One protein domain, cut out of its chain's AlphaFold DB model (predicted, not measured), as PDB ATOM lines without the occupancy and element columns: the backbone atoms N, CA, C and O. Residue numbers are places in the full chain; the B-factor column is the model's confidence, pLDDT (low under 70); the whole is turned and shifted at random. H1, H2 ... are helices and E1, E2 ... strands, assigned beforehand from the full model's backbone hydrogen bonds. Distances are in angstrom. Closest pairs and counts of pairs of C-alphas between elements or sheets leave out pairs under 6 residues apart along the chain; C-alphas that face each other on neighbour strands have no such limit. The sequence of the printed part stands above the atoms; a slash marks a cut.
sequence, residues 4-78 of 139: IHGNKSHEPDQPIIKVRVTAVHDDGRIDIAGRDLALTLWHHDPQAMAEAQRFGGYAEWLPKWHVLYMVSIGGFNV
ATOM      1  N   ILE A   4     187.092 256.192 139.902       83.56
ATOM      2  CA  ILE A   4     185.765 255.614 139.608       83.56
ATOM      3  C   ILE A   4     185.891 254.223 138.971       83.56
ATOM      4  O   ILE A   4     185.134 253.322 139.321       83.56
ATOM      5  N   HIS A   5     186.859 254.036 138.067       81.69
ATOM      6  CA  HIS A   5     187.105 252.746 137.412       81.69
ATOM      7  C   HIS A   5     187.583 251.713 138.435       81.69
ATOM      8  O   HIS A   5     187.065 250.601 138.460       81.69
ATOM      9  N   GLY A   6     188.502 252.099 139.325       81.50
ATOM     10  CA  GLY A   6     189.002 251.221 140.387       81.50
ATOM     11  C   GLY A   6     187.925 250.776 141.374       81.50
ATOM     12  O   GLY A   6     187.876 249.607 141.746       81.50
ATOM     13  N   ASN A   7     187.012 251.670 141.755       84.00
ATOM     14  CA  ASN A   7     185.894 251.293 142.623       84.00
ATOM     15  C   ASN A   7     184.925 250.348 141.912       84.00
ATOM     16  O   ASN A   7     184.543 249.321 142.468       84.00
ATOM     17  N   LYS A   8     184.570 250.662 140.661       85.12
ATOM     18  CA  LYS A   8     183.699 249.813 139.840       85.12
ATOM     19  C   LYS A   8     184.274 248.415 139.625       85.12
ATOM     20  O   LYS A   8     183.529 247.439 139.581       85.12
ATOM     21  N   SER A   9     185.597 248.294 139.537       82.50
ATOM     22  CA  SER A   9     186.242 247.001 139.347       82.50
ATOM     23  C   SER A   9     186.113 246.073 140.561       82.50
ATOM     24  O   SER A   9     186.170 244.867 140.387       82.50
ATOM     25  N   HIS A  10     185.852 246.587 141.762       85.00
ATOM     26  CA  HIS A  10     185.682 245.764 142.967       85.00
ATOM     27  C   HIS A  10     184.214 245.483 143.331       85.00
ATOM     28  O   HIS A  10     183.940 244.928 144.394       85.00
ATOM     29  N   GLU A  11     183.255 245.848 142.473       87.50
ATOM     30  CA  GLU A  11     181.850 245.472 142.676       87.50
ATOM     31  C   GLU A  11     181.686 243.937 142.612       87.50
ATOM     32  O   GLU A  11     182.331 243.292 141.783       87.50
ATOM     33  N   PRO A  12     180.830 243.335 143.465       82.75
ATOM     34  CA  PRO A  12     180.774 241.883 143.690       82.75
ATOM     35  C   PRO A  12     180.208 241.069 142.514       82.75
ATOM     36  O   PRO A  12     180.182 239.843 142.570       82.75
ATOM     37  N   ASP A  13     179.742 241.722 141.452       87.12
ATOM     38  CA  ASP A  13     179.057 241.104 140.314       87.12
ATOM     39  C   ASP A  13     180.012 240.573 139.226       87.12
ATOM     40  O   ASP A  13     179.635 240.418 138.060       87.12
ATOM     41  N   GLN A  14     181.268 240.310 139.588       83.56
ATOM     42  CA  GLN A  14     182.307 239.889 138.658       83.56
ATOM     43  C   GLN A  14     183.312 238.935 139.309       83.56
ATOM     44  O   GLN A  14     183.535 238.985 140.520       83.56
ATOM     45  N   PRO A  15     183.975 238.086 138.510       89.19
ATOM     46  CA  PRO A  15     185.039 237.249 139.027       89.19
ATOM     47  C   PRO A  15     186.266 238.099 139.378       89.19
ATOM     48  O   PRO A  15     186.719 238.916 138.580       89.19
ATOM     49  N   ILE A  16     186.834 237.844 140.553       92.44
ATOM     50  CA  ILE A  16     188.170 238.299 140.945       92.44
ATOM     51  C   ILE A  16     189.057 237.058 140.960       92.44
ATOM     52  O   ILE A  16     188.847 236.141 141.757       92.44
ATOM     53  N   ILE A  17     190.021 236.989 140.043       93.56
ATOM     54  CA  ILE A  17     190.847 235.795 139.849       93.56
ATOM     55  C   ILE A  17     192.237 236.060 140.416       93.56
ATOM     56  O   ILE A  17     192.961 236.916 139.920       93.56
ATOM     57  N   LYS A  18     192.640 235.308 141.441       95.31
ATOM     58  CA  LYS A  18     194.001 235.401 141.986       95.31
ATOM     59  C   LYS A  18     195.006 234.845 140.981       95.31
ATOM     60  O   LYS A  18     194.874 233.703 140.537       95.31
ATOM     61  N   VAL A  19     196.010 235.646 140.654       95.44
ATOM     62  CA  VAL A  19     197.045 235.337 139.667       95.44
ATOM     63  C   VAL A  19     198.421 235.776 140.164       95.44
ATOM     64  O   VAL A  19     198.568 236.497 141.153       95.44
ATOM     65  N   ARG A  20     199.453 235.341 139.451       94.88
ATOM     66  CA  ARG A  20     200.825 235.800 139.597       94.88
ATOM     67  C   ARG A  20     201.316 236.344 138.267       94.88
ATOM     68  O   ARG A  20     201.117 235.704 137.241       94.88
ATOM     69  N   VAL A  21     201.985 237.488 138.297       94.69
ATOM     70  CA  VAL A  21     202.728 238.017 137.150       94.69
ATOM     71  C   VAL A  21     203.990 237.178 136.968       94.69
ATOM     72  O   VAL A  21     204.883 237.200 137.822       94.69
ATOM     73  N   THR A  22     204.051 236.412 135.883       94.88
ATOM     74  CA  THR A  22     205.160 235.496 135.579       94.88
ATOM     75  C   THR A  22     206.234 236.150 134.725       94.88
ATOM     76  O   THR A  22     207.405 235.824 134.892       94.88
ATOM     77  N   ALA A  23     205.863 237.095 133.859       94.38
ATOM     78  CA  ALA A  23     206.803 237.872 133.062       94.38
ATOM     79  C   ALA A  23     206.254 239.273 132.771       94.38
ATOM     80  O   ALA A  23     205.048 239.451 132.598       94.38
ATOM     81  N   VAL A  24     207.158 240.246 132.696       94.12
ATOM     82  CA  VAL A  24     206.913 241.572 132.125       94.12
ATOM     83  C   VAL A  24     207.925 241.745 131.003       94.12
ATOM     84  O   VAL A  24     209.123 241.586 131.226       94.12
ATOM     85  N   HIS A  25     207.431 242.010 129.801       92.75
ATOM     86  CA  HIS A  25     208.233 242.178 128.596       92.75
ATOM     87  C   HIS A  25     208.437 243.666 128.307       92.75
ATOM     88  O   HIS A  25     207.568 244.490 128.600       92.75
ATOM     89  N   ASP A  26     209.557 244.003 127.670       90.50
ATOM     90  CA  ASP A  26     209.935 245.393 127.367       90.50
ATOM     91  C   ASP A  26     208.954 246.107 126.420       90.50
ATOM     92  O   ASP A  26     208.925 247.332 126.356       90.50
ATOM     93  N   ASP A  27     208.125 245.355 125.694       87.44
ATOM     94  CA  ASP A  27     207.102 245.885 124.789       87.44
ATOM     95  C   ASP A  27     205.734 246.110 125.456       87.44
ATOM     96  O   ASP A  27     204.742 246.398 124.777       87.44
ATOM     97  N   GLY A  28     205.664 245.970 126.782       89.69
ATOM     98  CA  GLY A  28     204.438 246.151 127.554       89.69
ATOM     99  C   GLY A  28     203.614 244.881 127.731       89.69
ATOM    100  O   GLY A  28     202.616 244.920 128.454       89.69
ATOM    101  N   ARG A  29     203.989 243.748 127.116       93.44
ATOM    102  CA  ARG A  29     203.304 242.476 127.378       93.44
ATOM    103  C   ARG A  29     203.545 242.015 128.813       93.44
ATOM    104  O   ARG A  29     204.635 242.149 129.358       93.44
ATOM    105  N   ILE A  30     202.515 241.443 129.420       94.75
ATOM    106  CA  ILE A  30     202.543 240.926 130.789       94.75
ATOM    107  C   ILE A  30     201.944 239.530 130.768       94.75
ATOM    108  O   ILE A  30     200.775 239.375 130.423       94.75
ATOM    109  N   ASP A  31     202.705 238.532 131.191       95.75
ATOM    110  CA  ASP A  31     202.174 237.185 131.361       95.75
ATOM    111  C   ASP A  31     201.699 237.000 132.800       95.75
ATOM    112  O   ASP A  31     202.419 237.301 133.760       95.75
ATOM    113  N   ILE A  32     200.472 236.507 132.947       95.94
ATOM    114  CA  ILE A  32     199.866 236.172 134.232       95.94
ATOM    115  C   ILE A  32     199.451 234.704 134.267       95.94
ATOM    116  O   ILE A  32     198.945 234.164 133.280       95.94
ATOM    117  N   ALA A  33     199.613 234.074 135.429       96.12
ATOM    118  CA  ALA A  33     199.202 232.697 135.674       96.12
ATOM    119  C   ALA A  33     198.403 232.562 136.980       96.12
ATOM    120  O   ALA A  33     198.792 233.091 138.019       96.12
ATOM    121  N   GLY A  34     197.290 231.836 136.939       92.94
ATOM    122  CA  GLY A  34     196.479 231.418 138.084       92.94
ATOM    123  C   GLY A  34     196.305 229.897 138.101       92.94
ATOM    124  O   GLY A  34     196.950 229.193 137.331       92.94
ATOM    125  N   ARG A  35     195.420 229.381 138.966       87.94
ATOM    126  CA  ARG A  35     195.189 227.927 139.113       87.94
ATOM    127  C   ARG A  35     194.824 227.247 137.786       87.94
ATOM    128  O   ARG A  35     195.384 226.203 137.491       87.94
ATOM    129  N   ASP A  36     193.964 227.886 136.994       88.38
ATOM    130  CA  ASP A  36     193.475 227.384 135.699       88.38
ATOM    131  C   ASP A  36     193.474 228.501 134.638       88.38
ATOM    132  O   ASP A  36     192.611 228.571 133.764       88.38
ATOM    133  N   LEU A  37     194.408 229.446 134.763       91.50
ATOM    134  CA  LEU A  37     194.476 230.629 133.911       91.50
ATOM    135  C   LEU A  37     195.919 230.879 133.496       91.50
ATOM    136  O   LEU A  37     196.785 230.983 134.355       91.50
ATOM    137  N   ALA A  38     196.157 231.047 132.203       93.62
ATOM    138  CA  ALA A  38     197.389 231.614 131.673       93.62
ATOM    139  C   ALA A  38     196.998 232.606 130.581       93.62
ATOM    140  O   ALA A  38     196.317 232.234 129.626       93.62
ATOM    141  N   LEU A  39     197.358 233.874 130.753       93.94
ATOM    142  CA  LEU A  39     197.006 234.939 129.819       93.94
ATOM    143  C   LEU A  39     198.187 235.875 129.618       93.94
ATOM    144  O   LEU A  39     198.889 236.211 130.568       93.94
ATOM    145  N   THR A  40     198.314 236.367 128.392       95.19
ATOM    146  CA  THR A  40     199.131 237.537 128.086       95.19
ATOM    147  C   THR A  40     198.221 238.757 128.023       95.19
ATOM    148  O   THR A  40     197.206 238.767 127.324       95.19
ATOM    149  N   LEU A  41     198.595 239.785 128.768       95.00
ATOM    150  CA  LEU A  41     197.981 241.102 128.822       95.00
ATOM    151  C   LEU A  41     198.977 242.138 128.293       95.00
ATOM    152  O   LEU A  41     200.114 241.809 127.961       95.00
ATOM    153  N   TRP A  42     198.555 243.392 128.213       94.38
ATOM    154  CA  TRP A  42     199.406 244.493 127.788       94.38
ATOM    155  C   TRP A  42     199.174 245.743 128.634       94.38
ATOM    156  O   TRP A  42     198.028 246.099 128.921       94.38
ATOM    157  N   HIS A  43     200.256 246.423 128.999       91.06
ATOM    158  CA  HIS A  43     200.252 247.737 129.628       91.06
ATOM    159  C   HIS A  43     201.257 248.646 128.922       91.06
ATOM    160  O   HIS A  43     202.369 248.236 128.609       91.06
ATOM    161  N   HIS A  44     200.874 249.902 128.706       88.00
ATOM    162  CA  HIS A  44     201.688 250.880 127.977       88.00
ATOM    163  C   HIS A  44     202.997 251.276 128.666       88.00
ATOM    164  O   HIS A  44     203.900 251.782 128.009       88.00
ATOM    165  N   ASP A  45     203.072 251.081 129.978       89.12
ATOM    166  CA  ASP A  45     204.248 251.365 130.791       89.12
ATOM    167  C   ASP A  45     204.790 250.045 131.367       89.12
ATOM    168  O   ASP A  45     204.321 249.604 132.427       89.12
ATOM    169  N   PRO A  46     205.705 249.359 130.653       90.38
ATOM    170  CA  PRO A  46     206.344 248.135 131.134       90.38
ATOM    171  C   PRO A  46     207.253 248.385 132.340       90.38
ATOM    172  O   PRO A  46     207.413 247.490 133.168       90.38
ATOM    173  N   GLN A  47     207.814 249.590 132.492       90.94
ATOM    174  CA  GLN A  47     208.683 249.908 133.622       90.94
ATOM    175  C   GLN A  47     207.885 249.919 134.927       90.94
ATOM    176  O   GLN A  47     208.284 249.256 135.885       90.94
ATOM    177  N   ALA A  48     206.725 250.581 134.948       88.38
ATOM    178  CA  ALA A  48     205.839 250.564 136.110       88.38
ATOM    179  C   ALA A  48     205.413 249.134 136.492       88.38
ATOM    180  O   ALA A  48     205.342 248.793 137.674       88.38
ATOM    181  N   MET A  49     205.182 248.270 135.498       89.75
ATOM    182  CA  MET A  49     204.850 246.859 135.721       89.75
ATOM    183  C   MET A  49     206.028 246.059 136.280       89.75
ATOM    184  O   MET A  49     205.847 245.269 137.206       89.75
ATOM    185  N   ALA A  50     207.233 246.270 135.751       90.50
ATOM    186  CA  ALA A  50     208.445 245.615 136.228       90.50
ATOM    187  C   ALA A  50     208.769 246.031 137.671       90.50
ATOM    188  O   ALA A  50     209.091 245.188 138.510       90.50
ATOM    189  N   GLU A  51     208.632 247.320 137.989       88.75
ATOM    190  CA  GLU A  51     208.774 247.839 139.350       88.75
ATOM    191  C   GLU A  51     207.744 247.212 140.287       88.75
ATOM    192  O   GLU A  51     208.105 246.721 141.356       88.75
ATOM    193  N   ALA A  52     206.484 247.130 139.859       86.06
ATOM    194  CA  ALA A  52     205.439 246.502 140.648       86.06
ATOM    195  C   ALA A  52     205.682 244.995 140.864       86.06
ATOM    196  O   ALA A  52     205.427 244.469 141.952       86.06
ATOM    197  N   GLN A  53     206.227 244.290 139.866       87.81
ATOM    198  CA  GLN A  53     206.536 242.859 139.954       87.81
ATOM    199  C   GLN A  53     207.607 242.557 141.013       87.81
ATOM    200  O   GLN A  53     207.537 241.508 141.660       87.81
ATOM    201  N   ARG A  54     208.547 243.484 141.266       86.81
ATOM    202  CA  ARG A  54     209.584 243.335 142.311       86.81
ATOM    203  C   ARG A  54     209.002 243.121 143.711       86.81
ATOM    204  O   ARG A  54     209.671 242.536 144.556       86.81
ATOM    205  N   PHE A  55     207.746 243.500 143.941       84.19
ATOM    206  CA  PHE A  55     207.035 243.304 145.209       84.19
ATOM    207  C   PHE A  55     206.284 241.961 145.300       84.19
ATOM    208  O   PHE A  55     205.305 241.834 146.033       84.19
ATOM    209  N   GLY A  56     206.738 240.944 144.559       82.44
ATOM    210  CA  GLY A  56     206.287 239.550 144.673       82.44
ATOM    211  C   GLY A  56     205.346 239.078 143.563       82.44
ATOM    212  O   GLY A  56     205.097 237.876 143.443       82.44
ATOM    213  N   GLY A  57     204.849 239.996 142.728       85.50
ATOM    214  CA  GLY A  57     204.048 239.679 141.542       85.50
ATOM    215  C   GLY A  57     202.670 239.070 141.826       85.50
ATOM    216  O   GLY A  57     202.022 238.616 140.888       85.50
ATOM    217  N   TYR A  58     202.216 239.033 143.081       93.00
ATOM    218  CA  TYR A  58     200.855 238.613 143.420       93.00
ATOM    219  C   TYR A  58     199.853 239.672 142.969       93.00
ATOM    220  O   TYR A  58     199.990 240.853 143.299       93.00
ATOM    221  N   ALA A  59     198.844 239.237 142.224       94.50
ATOM    222  CA  ALA A  59     197.849 240.128 141.665       94.50
ATOM    223  C   ALA A  59     196.462 239.481 141.620       94.50
ATOM    224  O   ALA A  59     196.292 238.268 141.744       94.50
ATOM    225  N   GLU A  60     195.464 240.321 141.413       95.00
ATOM    226  CA  GLU A  60     194.092 239.936 141.150       95.00
ATOM    227  C   GLU A  60     193.720 240.411 139.748       95.00
ATOM    228  O   GLU A  60     193.942 241.563 139.375       95.00
ATOM    229  N   TRP A  61     193.187 239.498 138.946       94.88
ATOM    230  CA  TRP A  61     192.703 239.767 137.605       94.88
ATOM    231  C   TRP A  61     191.189 239.957 137.625       94.88
ATOM    232  O   TRP A  61     190.443 239.060 138.030       94.88
ATOM    233  N   LEU A  62     190.753 241.135 137.185       94.00
ATOM    234  CA  LEU A  62     189.365 241.581 137.157       94.00
ATOM    235  C   LEU A  62     188.948 241.756 135.680       94.00
ATOM    236  O   LEU A  62     189.052 242.857 135.121       94.00
ATOM    237  N   PRO A  63     188.507 240.677 135.002       90.75
ATOM    238  CA  PRO A  63     188.367 240.637 133.546       90.75
ATOM    239  C   PRO A  63     187.293 241.574 132.994       90.75
ATOM    240  O   PRO A  63     187.462 242.110 131.902       90.75
ATOM    241  N   LYS A  64     186.201 241.812 133.732       89.75
ATOM    242  CA  LYS A  64     185.096 242.673 133.276       89.75
ATOM    243  C   LYS A  64     185.574 244.097 132.982       89.75
ATOM    244  O   LYS A  64     185.212 244.671 131.959       89.75
ATOM    245  N   TRP A  65     186.448 244.628 133.835       89.31
ATOM    246  CA  TRP A  65     186.986 245.990 133.726       89.31
ATOM    247  C   TRP A  65     188.410 246.048 133.182       89.31
ATOM    248  O   TRP A  65     188.965 247.140 133.078       89.31
ATOM    249  N   HIS A  66     188.973 244.888 132.837       91.50
ATOM    250  CA  HIS A  66     190.350 244.714 132.389       91.50
ATOM    251  C   HIS A  66     191.363 245.354 133.350       91.50
ATOM    252  O   HIS A  66     192.244 246.118 132.952       91.50
ATOM    253  N   VAL A  67     191.211 245.048 134.640       93.56
ATOM    254  CA  VAL A  67     192.082 245.560 135.700       93.56
ATOM    255  C   VAL A  67     192.957 244.437 136.234       93.56
ATOM    256  O   VAL A  67     192.457 243.390 136.638       93.56
ATOM    257  N   LEU A  68     194.263 244.683 136.271       94.12
ATOM    258  CA  LEU A  68     195.215 243.872 137.016       94.12
ATOM    259  C   LEU A  68     195.566 244.615 138.306       94.12
ATOM    260  O   LEU A  68     196.237 245.646 138.276       94.12
ATOM    261  N   TYR A  69     195.073 244.126 139.437       93.69
ATOM    262  CA  TYR A  69     195.305 244.728 140.744       93.69
ATOM    263  C   TYR A  69     196.488 244.056 141.432       93.69
ATOM    264  O   TYR A  69     196.403 242.906 141.849       93.69
ATOM    265  N   MET A  70     197.611 244.756 141.542       90.50
ATOM    266  CA  MET A  70     198.792 244.257 142.240       90.50
ATOM    267  C   MET A  70     198.703 244.664 143.707       90.50
ATOM    268  O   MET A  70     198.733 245.853 144.014       90.50
ATOM    269  N   VAL A  71     198.609 243.685 144.613       81.06
ATOM    270  CA  VAL A  71     198.236 243.892 146.030       81.06
ATOM    271  C   VAL A  71     199.086 244.961 146.731       81.06
ATOM    272  O   VAL A  71     198.569 245.721 147.543       81.06
ATOM    273  N   SER A  72     200.371 245.056 146.386       78.06
ATOM    274  CA  SER A  72     201.323 245.980 147.016       78.06
ATOM    275  C   SER A  72     201.397 247.372 146.369       78.06
ATOM    276  O   SER A  72     202.074 248.240 146.907       78.06
ATOM    277  N   ILE A  73     200.770 247.585 145.204       86.69
ATOM    278  CA  ILE A  73     201.008 248.767 144.346       86.69
ATOM    279  C   ILE A  73     199.711 249.443 143.901       86.69
ATOM    280  O   ILE A  73     199.644 250.668 143.828       86.69
ATOM    281  N   GLY A  74     198.671 248.659 143.620       87.06
ATOM    282  CA  GLY A  74     197.381 249.140 143.146       87.06
ATOM    283  C   GLY A  74     196.998 248.594 141.771       87.06
ATOM    284  O   GLY A  74     197.542 247.602 141.283       87.06
ATOM    285  N   GLY A  75     195.993 249.230 141.166       90.38
ATOM    286  CA  GLY A  75     195.345 248.756 139.946       90.38
ATOM    287  C   GLY A  75     195.921 249.327 138.652       90.38
ATOM    288  O   GLY A  75     195.989 250.545 138.467       90.38
ATOM    289  N   PHE A  76     196.216 248.433 137.713       91.50
ATOM    290  CA  PHE A  76     196.641 248.740 136.351       91.50
ATOM    291  C   PHE A  76     195.513 248.438 135.364       91.50
ATOM    292  O   PHE A  76     194.904 247.369 135.414       91.50
ATOM    293  N   ASN A  77     195.243 249.373 134.450       91.50
ATOM    294  CA  ASN A  77     194.339 249.136 133.324       91.50
ATOM    295  C   ASN A  77     195.130 248.447 132.221       91.50
ATOM    296  O   ASN A  77     196.059 249.041 131.678       91.50
ATOM    297  N   VAL A  78     194.758 247.225 131.878       92.31
ATOM    298  CA  VAL A  78     195.484 246.404 130.909       92.31
ATOM    299  C   VAL A  78     194.602 246.095 129.706       92.31
ATOM    300  O   VAL A  78     193.379 246.156 129.777       92.31
TER     301      VAL A  78
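Overview. This is residues 4 to 78 of the 139 residues of an uncharacterized protein of Mycobacterium sp. 1274756.6 (UniProt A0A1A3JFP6). One antiparallel sheet of six strands is folded back on itself like a half-closed hand: E3 and E2 make one leaf, E4, E5 and E6 the other, and the long strand E1 is the hinge. The short helix H2 caps one end of this fold, while H1 sits out at the far side, by the leaf of E4, E5 and E6. The printed part has 75 residues, with two named helices and six named strands in the order H1 E1 E2 E3 H2 E4 E5 E6, a mixed class of helices and strands. The sheet's order is E3 E2 E1 E4 E5 E6. The whole is compact, with a radius of gyration of the C-alphas of 11.4 A and spans of 33 by 28 by 20 A.

Arrangement. Start at H1, residues 4 to 9, which is on the sheet but only grazes it, with residues 5 to 9. Next comes E1, residues 17 to 24, in a staggered pairing: its residues 20 to 24 pair with E2, residues 29 to 34, and its residues 17 to 20 with E4, residues 58 to 62. In the hairpin of E1 and E2, look at N 20 and O 33, 2.7 A apart. E2 and E3, residues 37 to 42, form the next hairpin, with N 30 and O 41 at 2.8 A; these three strands are a meander, each the antiparallel neighbour of the one before. H2, residues 46 to 53, is on the sheet at a height of 7.5 A, over none of its strands, but only just: 2 of its C-alphas fall on E3. The closest C-alphas of H2 and E1 are those of Ala 50 and Val 24, 6.0 A apart. Back beside E1, N 19 and O 59 of E4 are 2.9 A apart. E4, E5, residues 67 to 70, and E6, residues 74 to 77, form a second meander of two hairpins, with N 60 and O 69 at 2.8 A and N 76 and O 68 at 2.8 A. H1 and E6 come closest at the C-alphas of Gly 6 and Gly 75, 6.8 A apart. The edge strands E3 and E6 are apart. In H1 and H2 every O i to N i+4 pair is within hydrogen-bond range.

Along the chain. Find C-alpha 4 at (185.765, 255.614, 139.608), where H1 begins. E1 runs 18.7 A from C-alpha 17 at (190.847, 235.795, 139.849) to C-alpha 24; E2 measures 16.8 A, E3 15.9 A and E4 13.4 A. H2 and E6 each measure 10.3 A, and E6 ends at C-alpha 77, (194.339, 249.136, 133.324).

Size, cuts and confidence. The two C-alphas farthest apart are those of Asp 13 and Asp 26, at 33.8 A. The sheet is strongly twisted: from edge to edge its strands' lines turn by 107 degrees, and the way across it turns by 89 degrees. The printed part has no cut and no long link; the link from H1 to E1 is short, and the others are tight. The mean pLDDT of the printed part of this model is 90.1, and no printed residue is under 70.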